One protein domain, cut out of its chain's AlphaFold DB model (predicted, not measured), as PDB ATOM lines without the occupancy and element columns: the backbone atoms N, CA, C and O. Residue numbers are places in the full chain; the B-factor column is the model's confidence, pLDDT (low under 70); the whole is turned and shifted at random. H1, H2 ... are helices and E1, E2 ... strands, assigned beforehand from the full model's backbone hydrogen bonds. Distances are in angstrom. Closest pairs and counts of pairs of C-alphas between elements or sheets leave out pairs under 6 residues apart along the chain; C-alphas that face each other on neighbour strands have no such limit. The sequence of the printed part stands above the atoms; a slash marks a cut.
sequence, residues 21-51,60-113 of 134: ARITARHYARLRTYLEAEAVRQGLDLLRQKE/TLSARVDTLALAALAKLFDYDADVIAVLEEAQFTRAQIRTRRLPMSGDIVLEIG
ATOM      1  N   ALA A  21       3.312 -45.130  29.769       94.44
ATOM      2  CA  ALA A  21       3.024 -46.427  30.363       94.44
ATOM      3  C   ALA A  21       3.328 -47.549  29.366       94.44
ATOM      4  O   ALA A  21       3.066 -47.423  28.168       94.44
ATOM      5  N   ARG A  22       3.882 -48.667  29.840       94.75
ATOM      6  CA  ARG A  22       4.100 -49.855  29.000       94.75
ATOM      7  C   ARG A  22       2.831 -50.689  28.980       94.75
ATOM      8  O   ARG A  22       2.266 -50.991  30.022       94.75
ATOM      9  N   ILE A  23       2.403 -51.104  27.795       94.69
ATOM     10  CA  ILE A  23       1.215 -51.937  27.624       94.69
ATOM     11  C   ILE A  23       1.556 -53.208  26.847       94.69
ATOM     12  O   ILE A  23       2.503 -53.266  26.064       94.69
ATOM     13  N   THR A  24       0.769 -54.256  27.063       93.44
ATOM     14  CA  THR A  24       0.908 -55.517  26.329       93.44
ATOM     15  C   THR A  24       0.104 -55.476  25.029       93.44
ATOM     16  O   THR A  24      -0.830 -54.685  24.880       93.44
ATOM     17  N   ALA A  25       0.380 -56.395  24.100       90.38
ATOM     18  CA  ALA A  25      -0.450 -56.556  22.902       90.38
ATOM     19  C   ALA A  25      -1.918 -56.879  23.248       90.38
ATOM     20  O   ALA A  25      -2.836 -56.444  22.555       90.38
ATOM     21  N   ARG A  26      -2.152 -57.583  24.367       92.75
ATOM     22  CA  ARG A  26      -3.497 -57.861  24.889       92.75
ATOM     23  C   ARG A  26      -4.192 -56.590  25.380       92.75
ATOM     24  O   ARG A  26      -5.382 -56.429  25.130       92.75
ATOM     25  N   HIS A  27      -3.474 -55.700  26.068       94.12
ATOM     26  CA  HIS A  27      -3.993 -54.383  26.463       94.12
ATOM     27  C   HIS A  27      -4.381 -53.554  25.244       94.12
ATOM     28  O   HIS A  27      -5.491 -53.034  25.192       94.12
ATOM     29  N   TYR A  28      -3.511 -53.512  24.234       92.00
ATOM     30  CA  TYR A  28      -3.785 -52.812  22.985       92.00
ATOM     31  C   TYR A  28      -5.040 -53.346  22.276       92.00
ATOM     32  O   TYR A  28      -5.924 -52.570  21.924       92.00
ATOM     33  N   ALA A  29      -5.164 -54.670  22.123       90.75
ATOM     34  CA  ALA A  29      -6.341 -55.283  21.507       90.75
ATOM     35  C   ALA A  29      -7.634 -54.977  22.288       90.75
ATOM     36  O   ALA A  29      -8.626 -54.573  21.685       90.75
ATOM     37  N   ARG A  30      -7.610 -55.096  23.628       94.50
ATOM     38  CA  ARG A  30      -8.749 -54.736  24.496       94.50
ATOM     39  C   ARG A  30      -9.153 -53.271  24.323       94.50
ATOM     40  O   ARG A  30     -10.340 -52.988  24.177       94.50
ATOM     41  N   LEU A  31      -8.178 -52.361  24.323       92.06
ATOM     42  CA  LEU A  31      -8.399 -50.928  24.134       92.06
ATOM     43  C   LEU A  31      -9.034 -50.637  22.774       92.06
ATOM     44  O   LEU A  31     -10.037 -49.934  22.710       92.06
ATOM     45  N   ARG A  32      -8.478 -51.199  21.697       89.31
ATOM     46  CA  ARG A  32      -8.981 -50.998  20.337       89.31
ATOM     47  C   ARG A  32     -10.442 -51.431  20.209       89.31
ATOM     48  O   ARG A  32     -11.270 -50.628  19.797       89.31
ATOM     49  N   THR A  33     -10.770 -52.655  20.625       90.38
ATOM     50  CA  THR A  33     -12.150 -53.165  20.573       90.38
ATOM     51  C   THR A  33     -13.103 -52.320  21.419       90.38
ATOM     52  O   THR A  33     -14.235 -52.068  21.012       90.38
ATOM     53  N   TYR A  34     -12.655 -51.862  22.591       92.06
ATOM     54  CA  TYR A  34     -13.460 -50.993  23.445       92.06
ATOM     55  C   TYR A  34     -13.749 -49.639  22.779       92.06
ATOM     56  O   TYR A  34     -14.894 -49.197  22.774       92.06
ATOM     57  N   LEU A  35     -12.739 -49.004  22.180       89.06
ATOM     58  CA  LEU A  35     -12.893 -47.714  21.502       89.06
ATOM     59  C   LEU A  35     -13.764 -47.812  20.249       89.06
ATOM     60  O   LEU A  35     -14.582 -46.929  20.027       89.06
ATOM     61  N   GLU A  36     -13.634 -48.882  19.463       86.12
ATOM     62  CA  GLU A  36     -14.511 -49.142  18.313       86.12
ATOM     63  C   GLU A  36     -15.980 -49.269  18.762       86.12
ATOM     64  O   GLU A  36     -16.870 -48.649  18.177       86.12
ATOM     65  N   ALA A  37     -16.242 -50.006  19.847       88.94
ATOM     66  CA  ALA A  37     -17.590 -50.153  20.395       88.94
ATOM     67  C   ALA A  37     -18.154 -48.833  20.951       88.94
ATOM     68  O   ALA A  37     -19.325 -48.518  20.729       88.94
ATOM     69  N   GLU A  38     -17.340 -48.053  21.663       88.94
ATOM     70  CA  GLU A  38     -17.763 -46.767  22.225       88.94
ATOM     71  C   GLU A  38     -17.930 -45.682  21.155       88.94
ATOM     72  O   GLU A  38     -18.862 -44.887  21.253       88.94
ATOM     73  N   ALA A  39     -17.127 -45.684  20.089       83.81
ATOM     74  CA  ALA A  39     -17.298 -44.769  18.959       83.81
ATOM     75  C   ALA A  39     -18.668 -44.966  18.291       83.81
ATOM     76  O   ALA A  39     -19.398 -44.000  18.066       83.81
ATOM     77  N   VAL A  40     -19.067 -46.225  18.065       84.88
ATOM     78  CA  VAL A  40     -20.396 -46.567  17.528       84.88
ATOM     79  C   VAL A  40     -21.513 -46.139  18.483       84.88
ATOM     80  O   VAL A  40     -22.532 -45.615  18.041       84.88
ATOM     81  N   ARG A  41     -21.333 -46.339  19.793       84.69
ATOM     82  CA  ARG A  41     -22.345 -45.987  20.805       84.69
ATOM     83  C   ARG A  41     -22.540 -44.486  20.967       84.69
ATOM     84  O   ARG A  41     -23.668 -44.045  21.156       84.69
ATOM     85  N   GLN A  42     -21.453 -43.724  20.942       81.75
ATOM     86  CA  GLN A  42     -21.476 -42.285  21.196       81.75
ATOM     87  C   GLN A  42     -21.675 -41.473  19.910       81.75
ATOM     88  O   GLN A  42     -21.984 -40.287  19.987       81.75
ATOM     89  N   GLY A  43     -21.501 -42.090  18.733       70.81
ATOM     90  CA  GLY A  43     -21.503 -41.383  17.452       70.81
ATOM     91  C   GLY A  43     -20.362 -40.367  17.341       70.81
ATOM     92  O   GLY A  43     -20.475 -39.393  16.600       70.81
ATOM     93  N   LEU A  44     -19.293 -40.558  18.120       69.12
ATOM     94  CA  LEU A  44     -18.139 -39.670  18.177       69.12
ATOM     95  C   LEU A  44     -16.967 -40.298  17.435       69.12
ATOM     96  O   LEU A  44     -16.691 -41.490  17.585       69.12
ATOM     97  N   ASP A  45     -16.233 -39.466  16.701       68.75
ATOM     98  CA  ASP A  45     -14.940 -39.846  16.140       68.75
ATOM     99  C   ASP A  45     -13.885 -39.887  17.259       68.75
ATOM    100  O   ASP A  45     -13.124 -38.944  17.495       68.75
ATOM    101  N   LEU A  46     -13.919 -40.970  18.038       64.06
ATOM    102  CA  LEU A  46     -12.951 -41.224  19.102       64.06
ATOM    103  C   LEU A  46     -11.600 -41.658  18.534       64.06
ATOM    104  O   LEU A  46     -10.598 -41.513  19.228       64.06
ATOM    105  N   LEU A  47     -11.569 -42.186  17.307       68.12
ATOM    106  CA  LEU A  47     -10.404 -42.790  16.676       68.12
ATOM    107  C   LEU A  47      -9.914 -41.921  15.527       68.12
ATOM    108  O   LEU A  47     -10.346 -42.066  14.389       68.12
ATOM    109  N   ARG A  48      -8.893 -41.103  15.785       62.53
ATOM    110  CA  ARG A  48      -8.202 -40.407  14.700       62.53
ATOM    111  C   ARG A  48      -7.237 -41.378  14.022       62.53
ATOM    112  O   ARG A  48      -6.031 -41.339  14.272       62.53
ATOM    113  N   GLN A  49      -7.759 -42.277  13.192       53.97
ATOM    114  CA  GLN A  49      -6.916 -43.025  12.267       53.97
ATOM    115  C   GLN A  49      -6.340 -42.023  11.267       53.97
ATOM    116  O   GLN A  49      -7.073 -41.279  10.617       53.97
ATOM    117  N   LYS A  50      -5.011 -41.941  11.184       46.78
ATOM    118  CA  LYS A  50      -4.365 -41.152  10.141       46.78
ATOM    119  C   LYS A  50      -4.674 -41.843   8.812       46.78
ATOM    120  O   LYS A  50      -4.240 -42.969   8.591       46.78
ATOM    121  N   GLU A  51      -5.469 -41.186   7.979       36.03
ATOM    122  CA  GLU A  51      -5.804 -41.643   6.632       36.03
ATOM    123  C   GLU A  51      -4.500 -41.912   5.853       36.03
ATOM    124  O   GLU A  51      -3.629 -41.040   5.783       36.03
ATOM    125  N   THR A  60      -0.116 -48.368  16.298       79.75
ATOM    126  CA  THR A  60      -0.272 -46.922  16.320       79.75
ATOM    127  C   THR A  60      -1.754 -46.606  16.354       79.75
ATOM    128  O   THR A  60      -2.520 -47.012  15.486       79.75
ATOM    129  N   LEU A  61      -2.171 -45.930  17.415       83.75
ATOM    130  CA  LEU A  61      -3.556 -45.553  17.670       83.75
ATOM    131  C   LEU A  61      -3.534 -44.181  18.317       83.75
ATOM    132  O   LEU A  61      -2.728 -43.974  19.217       83.75
ATOM    133  N   SER A  62      -4.420 -43.283  17.901       85.56
ATOM    134  CA  SER A  62      -4.644 -42.009  18.581       85.56
ATOM    135  C   SER A  62      -6.123 -41.878  18.902       85.56
ATOM    136  O   SER A  62      -6.951 -42.005  17.998       85.56
ATOM    137  N   ALA A  63      -6.457 -41.637  20.169       87.00
ATOM    138  CA  ALA A  63      -7.847 -41.597  20.597       87.00
ATOM    139  C   ALA A  63      -8.137 -40.537  21.655       87.00
ATOM    140  O   ALA A  63      -7.291 -40.231  22.493       87.00
ATOM    141  N   ARG A  64      -9.354 -39.988  21.635       88.56
ATOM    142  CA  ARG A  64      -9.872 -39.173  22.742       88.56
ATOM    143  C   ARG A  64     -10.519 -40.076  23.784       88.56
ATOM    144  O   ARG A  64     -11.252 -40.996  23.437       88.56
ATOM    145  N   VAL A  65     -10.234 -39.811  25.055       88.88
ATOM    146  CA  VAL A  65     -10.737 -40.608  26.188       88.88
ATOM    147  C   VAL A  65     -11.452 -39.760  27.240       88.88
ATOM    148  O   VAL A  65     -11.882 -40.292  28.260       88.88
ATOM    149  N   ASP A  66     -11.607 -38.456  27.001       86.31
ATOM    150  CA  ASP A  66     -12.201 -37.491  27.933       86.31
ATOM    151  C   ASP A  66     -13.693 -37.723  28.201       86.31
ATOM    152  O   ASP A  66     -14.193 -37.338  29.254       86.31
ATOM    153  N   THR A  67     -14.395 -38.410  27.298       86.31
ATOM    154  CA  THR A  67     -15.810 -38.773  27.465       86.31
ATOM    155  C   THR A  67     -16.015 -40.161  28.075       86.31
ATOM    156  O   THR A  67     -17.147 -40.559  28.344       86.31
ATOM    157  N   LEU A  68     -14.941 -40.928  28.280       91.06
ATOM    158  CA  LEU A  68     -15.007 -42.326  28.702       91.06
ATOM    159  C   LEU A  68     -14.838 -42.448  30.219       91.06
ATOM    160  O   LEU A  68     -14.051 -41.739  30.839       91.06
ATOM    161  N   ALA A  69     -15.546 -43.388  30.843       93.50
ATOM    162  CA  ALA A  69     -15.391 -43.619  32.275       93.50
ATOM    163  C   ALA A  69     -13.988 -44.167  32.595       93.50
ATOM    164  O   ALA A  69     -13.623 -45.250  32.129       93.50
ATOM    165  N   LEU A  70     -13.231 -43.470  33.456       93.94
ATOM    166  CA  LEU A  70     -11.875 -43.878  33.847       93.94
ATOM    167  C   LEU A  70     -11.843 -45.300  34.424       93.94
ATOM    168  O   LEU A  70     -10.962 -46.083  34.087       93.94
ATOM    169  N   ALA A  71     -12.845 -45.680  35.222       95.50
ATOM    170  CA  ALA A  71     -12.948 -47.026  35.787       95.50
ATOM    171  C   ALA A  71     -13.094 -48.125  34.715       95.50
ATOM    172  O   ALA A  71     -12.553 -49.222  34.875       95.50
ATOM    173  N   ALA A  72     -13.809 -47.841  33.620       94.88
ATOM    174  CA  ALA A  72     -13.961 -48.781  32.514       94.88
ATOM    175  C   ALA A  72     -12.638 -48.948  31.759       94.88
ATOM    176  O   ALA A  72     -12.244 -50.075  31.473       94.88
ATOM    177  N   LEU A  73     -11.926 -47.841  31.518       94.88
ATOM    178  CA  LEU A  73     -10.605 -47.864  30.896       94.88
ATOM    179  C   LEU A  73      -9.579 -48.581  31.778       94.88
ATOM    180  O   LEU A  73      -8.914 -49.491  31.298       94.88
ATOM    181  N   ALA A  74      -9.500 -48.254  33.071       96.12
ATOM    182  CA  ALA A  74      -8.572 -48.871  34.022       96.12
ATOM    183  C   ALA A  74      -8.700 -50.403  34.051       96.12
ATOM    184  O   ALA A  74      -7.701 -51.120  34.055       96.12
ATOM    185  N   LYS A  75      -9.932 -50.921  33.969       96.81
ATOM    186  CA  LYS A  75     -10.199 -52.363  33.892       96.81
ATOM    187  C   LYS A  75      -9.589 -53.031  32.648       96.81
ATOM    188  O   LYS A  75      -9.234 -54.207  32.706       96.81
ATOM    189  N   LEU A  76      -9.453 -52.325  31.522       95.62
ATOM    190  CA  LEU A  76      -8.822 -52.864  30.302       95.62
ATOM    191  C   LEU A  76      -7.321 -53.116  30.484       95.62
ATOM    192  O   LEU A  76      -6.751 -53.944  29.771       95.62
ATOM    193  N   PHE A  77      -6.712 -52.417  31.437       96.44
ATOM    194  CA  PHE A  77      -5.291 -52.481  31.765       96.44
ATOM    195  C   PHE A  77      -5.043 -53.143  33.118       96.44
ATOM    196  O   PHE A  77      -4.004 -52.922  33.722       96.44
ATOM    197  N   ASP A  78      -6.006 -53.926  33.611       96.75
ATOM    198  CA  ASP A  78      -5.900 -54.648  34.881       96.75
ATOM    199  C   ASP A  78      -5.545 -53.726  36.071       96.75
ATOM    200  O   ASP A  78      -4.890 -54.144  37.021       96.75
ATOM    201  N   TYR A  79      -6.021 -52.474  36.021       96.00
ATOM    202  CA  TYR A  79      -5.759 -51.414  37.001       96.00
ATOM    203  C   TYR A  79      -4.278 -51.031  37.160       96.00
ATOM    204  O   TYR A  79      -3.859 -50.606  38.234       96.00
ATOM    205  N   ASP A  80      -3.492 -51.151  36.087       96.06
ATOM    206  CA  ASP A  80      -2.111 -50.673  36.038       96.06
ATOM    207  C   ASP A  80      -2.027 -49.172  36.381       96.06
ATOM    208  O   ASP A  80      -2.644 -48.330  35.723       96.06
ATOM    209  N   ALA A  81      -1.269 -48.847  37.433       95.12
ATOM    210  CA  ALA A  81      -1.168 -47.494  37.970       95.12
ATOM    211  C   ALA A  81      -0.528 -46.503  36.985       95.12
ATOM    212  O   ALA A  81      -0.977 -45.358  36.905       95.12
ATOM    213  N   ASP A  82       0.465 -46.938  36.202       94.12
ATOM    214  CA  ASP A  82       1.131 -46.080  35.221       94.12
ATOM    215  C   ASP A  82       0.167 -45.750  34.076       94.12
ATOM    216  O   ASP A  82       0.097 -44.610  33.612       94.12
ATOM    217  N   VAL A  83      -0.633 -46.732  33.647       95.19
ATOM    218  CA  VAL A  83      -1.666 -46.507  32.629       95.19
ATOM    219  C   VAL A  83      -2.767 -45.590  33.152       95.19
ATOM    220  O   VAL A  83      -3.176 -44.676  32.437       95.19
ATOM    221  N   ILE A  84      -3.235 -45.798  34.386       95.44
ATOM    222  CA  ILE A  84      -4.250 -44.932  35.002       95.44
ATOM    223  C   ILE A  84      -3.765 -43.483  35.022       95.44
ATOM    224  O   ILE A  84      -4.527 -42.607  34.624       95.44
ATOM    225  N   ALA A  85      -2.507 -43.239  35.392       94.44
ATOM    226  CA  ALA A  85      -1.947 -41.894  35.416       94.44
ATOM    227  C   ALA A  85      -1.960 -41.240  34.019       94.44
ATOM    228  O   ALA A  85      -2.371 -40.089  33.878       94.44
ATOM    229  N   VAL A  86      -1.582 -41.977  32.962       94.44
ATOM    230  CA  VAL A  86      -1.650 -41.478  31.571       94.44
ATOM    231  C   VAL A  86      -3.082 -41.139  31.162       94.44
ATOM    232  O   VAL A  86      -3.319 -40.110  30.531       94.44
ATOM    233  N   LEU A  87      -4.037 -42.004  31.503       94.19
ATOM    234  CA  LEU A  87      -5.445 -41.803  31.170       94.19
ATOM    235  C   LEU A  87      -6.041 -40.611  31.922       94.19
ATOM    236  O   LEU A  87      -6.706 -39.788  31.302       94.19
ATOM    237  N   GLU A  88      -5.791 -40.503  33.226       93.44
ATOM    238  CA  GLU A  88      -6.260 -39.397  34.064       93.44
ATOM    239  C   GLU A  88      -5.733 -38.056  33.547       93.44
ATOM    240  O   GLU A  88      -6.516 -37.134  33.316       93.44
ATOM    241  N   GLU A  89      -4.433 -37.970  33.262       91.69
ATOM    242  CA  GLU A  89      -3.825 -36.756  32.720       91.69
ATOM    243  C   GLU A  89      -4.393 -36.417  31.329       91.69
ATOM    244  O   GLU A  89      -4.698 -35.257  31.044       91.69
ATOM    245  N   ALA A  90      -4.620 -37.414  30.461       90.81
ATOM    246  CA  ALA A  90      -5.250 -37.195  29.157       90.81
ATOM    247  C   ALA A  90      -6.691 -36.664  29.285       90.81
ATOM    248  O   ALA A  90      -7.082 -35.761  28.543       90.81
ATOM    249  N   GLN A  91      -7.474 -37.175  30.242       91.44
ATOM    250  CA  GLN A  91      -8.829 -36.687  30.521       91.44
ATOM    251  C   GLN A  91      -8.812 -35.262  31.082       91.44
ATOM    252  O   GLN A  91      -9.566 -34.407  30.614       91.44
ATOM    253  N   PHE A  92      -7.920 -34.995  32.037       89.81
ATOM    254  CA  PHE A  92      -7.764 -33.689  32.672       89.81
ATOM    255  C   PHE A  92      -7.359 -32.606  31.663       89.81
ATOM    256  O   PHE A  92      -7.958 -31.531  31.613       89.81
ATOM    257  N   THR A  93      -6.389 -32.912  30.801       86.81
ATOM    258  CA  THR A  93      -5.878 -31.992  29.771       86.81
ATOM    259  C   THR A  93      -6.715 -31.979  28.490       86.81
ATOM    260  O   THR A  93      -6.459 -31.170  27.595       86.81
ATOM    261  N   ARG A  94      -7.721 -32.861  28.384       87.19
ATOM    262  CA  ARG A  94      -8.508 -33.126  27.164       87.19
ATOM    263  C   ARG A  94      -7.647 -33.470  25.944       87.19
ATOM    264  O   ARG A  94      -8.058 -33.219  24.802       87.19
ATOM    265  N   ALA A  95      -6.460 -34.018  26.186       85.94
ATOM    266  CA  ALA A  95      -5.535 -34.464  25.163       85.94
ATOM    267  C   ALA A  95      -5.941 -35.838  24.606       85.94
ATOM    268  O   ALA A  95      -6.754 -36.565  25.178       85.94
ATOM    269  N   GLN A  96      -5.378 -36.191  23.453       89.00
ATOM    270  CA  GLN A  96      -5.509 -37.544  22.918       89.00
ATOM    271  C   GLN A  96      -4.515 -38.461  23.621       89.00
ATOM    272  O   GLN A  96      -3.419 -38.032  23.960       89.00
ATOM    273  N   ILE A  97      -4.859 -39.731  23.784       91.50
ATOM    274  CA  ILE A  97      -3.865 -40.773  24.024       91.50
ATOM    275  C   ILE A  97      -3.292 -41.231  22.692       91.50
ATOM    276  O   ILE A  97      -3.981 -41.202  21.670       91.50
ATOM    277  N   ARG A  98      -2.045 -41.690  22.711       90.81
ATOM    278  CA  ARG A  98      -1.399 -42.339  21.581       90.81
ATOM    279  C   ARG A  98      -0.730 -43.629  22.023       90.81
ATOM    280  O   ARG A  98      -0.101 -43.674  23.077       90.81
ATOM    281  N   THR A  99      -0.821 -44.663  21.199       90.62
ATOM    282  CA  THR A  99       0.040 -45.839  21.318       90.62
ATOM    283  C   THR A  99       1.080 -45.855  20.211       90.62
ATOM    284  O   THR A  99       0.835 -45.369  19.105       90.62
ATOM    285  N   ARG A 100       2.251 -46.414  20.507       87.50
ATOM    286  CA  ARG A 100       3.282 -46.726  19.511       87.50
ATOM    287  C   ARG A 100       4.141 -47.886  19.985       87.50
ATOM    288  O   ARG A 100       4.276 -48.114  21.186       87.50
ATOM    289  N   ARG A 101       4.772 -48.583  19.047       88.06
ATOM    290  CA  ARG A 101       5.794 -49.581  19.357       88.06
ATOM    291  C   ARG A 101       7.177 -48.931  19.431       88.06
ATOM    292  O   ARG A 101       7.537 -48.124  18.577       88.06
ATOM    293  N   LEU A 102       7.963 -49.271  20.447       85.12
ATOM    294  CA  LEU A 102       9.358 -48.859  20.550       85.12
ATOM    295  C   LEU A 102      10.219 -49.708  19.602       85.12
ATOM    296  O   LEU A 102      10.188 -50.934  19.706       85.12
ATOM    297  N   PRO A 103      11.024 -49.093  18.716       76.81
ATOM    298  CA  PRO A 103      11.772 -49.828  17.694       76.81
ATOM    299  C   PRO A 103      12.863 -50.736  18.278       76.81
ATOM    300  O   PRO A 103      13.177 -51.764  17.693       76.81
ATOM    301  N   MET A 104      13.426 -50.377  19.436       76.94
ATOM    302  CA  MET A 104      14.555 -51.096  20.042       76.94
ATOM    303  C   MET A 104      14.121 -52.264  20.933       76.94
ATOM    304  O   MET A 104      14.741 -53.319  20.902       76.94
ATOM    305  N   SER A 105      13.071 -52.088  21.737       82.38
ATOM    306  CA  SER A 105      12.613 -53.119  22.677       82.38
ATOM    307  C   SER A 105      11.420 -53.922  22.165       82.38
ATOM    308  O   SER A 105      11.112 -54.984  22.697       82.38
ATOM    309  N   GLY A 106      10.720 -53.418  21.145       81.75
ATOM    310  CA  GLY A 106       9.473 -53.998  20.663       81.75
ATOM    311  C   GLY A 106       8.285 -53.787  21.604       81.75
ATOM    312  O   GLY A 106       7.198 -54.270  21.280       81.75
ATOM    313  N   ASP A 107       8.471 -53.072  22.718       88.75
ATOM    314  CA  ASP A 107       7.410 -52.756  23.674       88.75
ATOM    315  C   ASP A 107       6.385 -51.811  23.070       88.75
ATOM    316  O   ASP A 107       6.726 -50.904  22.311       88.75
ATOM    317  N   ILE A 108       5.131 -51.978  23.469       91.62
ATOM    318  CA  ILE A 108       4.074 -51.034  23.134       91.62
ATOM    319  C   ILE A 108       3.975 -50.049  24.292       91.62
ATOM    320  O   ILE A 108       3.898 -50.447  25.456       91.62
ATOM    321  N   VAL A 109       3.987 -48.764  23.974       93.50
ATOM    322  CA  VAL A 109       3.822 -47.699  24.957       93.50
ATOM    323  C   VAL A 109       2.535 -46.938  24.703       93.50
ATOM    324  O   VAL A 109       2.130 -46.766  23.554       93.50
ATOM    325  N   LEU A 110       1.909 -46.507  25.790       93.88
ATOM    326  CA  LEU A 110       0.789 -45.584  25.839       93.88
ATOM    327  C   LEU A 110       1.307 -44.257  26.391       93.88
ATOM    328  O   LEU A 110       1.925 -44.222  27.453       93.88
ATOM    329  N   GLU A 111       1.063 -43.175  25.673       92.31
ATOM    330  CA  GLU A 111       1.505 -41.835  26.042       92.31
ATOM    331  C   GLU A 111       0.424 -40.813  25.697       92.31
ATOM    332  O   GLU A 111      -0.520 -41.098  24.956       92.31
ATOM    333  N   ILE A 112       0.560 -39.603  26.222       90.00
ATOM    334  CA  ILE A 112      -0.308 -38.494  25.834       90.00
ATOM    335  C   ILE A 112       0.152 -37.995  24.462       90.00
ATOM    336  O   ILE A 112       1.310 -37.626  24.264       90.00
ATOM    337  N   GLY A 113      -0.755 -38.002  23.493       80.81
ATOM    338  CA  GLY A 113      -0.555 -37.412  22.182       80.81
ATOM    339  C   GLY A 113      -0.322 -35.913  22.326       80.81
ATOM    340  O   GLY A 113      -1.161 -35.199  22.876       80.81
TER     341      GLY A 113
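AT A GLANCE: This is residues 21 to 51 and 60 to 113 of the 134 residues of an uncharacterized protein of Sphingobium xenophagum (UniProt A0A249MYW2). A strongly twisted, curled sheet of four strands has two helices, H1 and H3, over one face, and the short helix H2 bridges them on the side away from the sheet. The far end of H1 and the turn of the hairpin E3 and E4 lie at opposite ends of the longest axis. The printed part has 85 residues, with three named helices and four named strands in the order E1 H1 E2 H2 H3 E3 E4; the sheet's order is E1 E4 E3 E2, all antiparallel. The class is mixed, helices and strands, and the whole is compact, with a radius of gyration of the C-alphas of 12.0 A and spans of 37 by 31 by 23 A.

IN THESE COORDINATES: In the sheet, E1 is residues 21 to 23, E4 residues 108 to 113, 14.4 A long, E3 residues 96 to 101, 16.9 A long, and E2 residues 61 to 64. C-alpha 21 is at (3.024, -46.427, 30.363) and C-alpha 113 at (-0.555, -37.412, 22.182). H1, residues 25 to 42, is 25.5 A long and begins with C-alpha 25 at (-0.450, -56.556, 22.902). H2 is residues 70 to 76, 10.1 A long, and H3 residues 81 to 93, 18.2 A long.

HOW THE PARTS SIT: In the sheet E1 and E2 are edge strands. E4 and E3 form a hairpin, antiparallel at 151 degrees, with N 98 and O 111 within hydrogen-bond range at 2.8 A. E3 and E2 are antiparallel at 165 degrees, with N 97 and O 63 at 2.8 A. E1 and E4 are antiparallel at 136 degrees, with N 21 and O 110 at 2.8 A. H1 and H3 are on one face of the sheet, two layers, helices over strands. H3 has a height over the sheet of 8.8 A, lies over E4 and E3 and runs along the strands, at 12 degrees to E4 on the local plane; its closest C-alphas to E4 are those of Ala 90 and Ile 112, 6.1 A apart. H1, at a height over the sheet of 10.2 A, lies over E2 and only just over E4 and E3, with 3 C-alphas on each, and runs slantwise to the strands, at 43 degrees to E2 on the local plane. H2 is not on the sheet. With H3 it forms a helical hairpin, a steep tilt of 38 degrees, opposite ways; the closest C-alphas, of Ala 74 and Ile 84, are 5.9 A apart. H2 touches H1, through residues 27 to 31 of H1 alone, at a steep tilt of 45 degrees, opposite ways; the closest C-alphas, of Arg 30 and Leu 76, are 6.1 A apart. H1 and H3 are apart. In H1 and H3 each O i to N i+4 pair is within hydrogen-bond range; in H2, 2 of 3 are.

THE WHOLE: The two C-alphas farthest apart are those of Gly 43 and Met 104, 37.4 A. Residues 52 to 59 are not printed, and C-alphas 51 and 60 are 12.3 A apart across this cut, on the link from H1 to E2. Of the links that are printed whole, none is long; E3 to E4 is short and the others are tight. The mean pLDDT of the printed part is 87.0, and residues 44 to 51 are under 70.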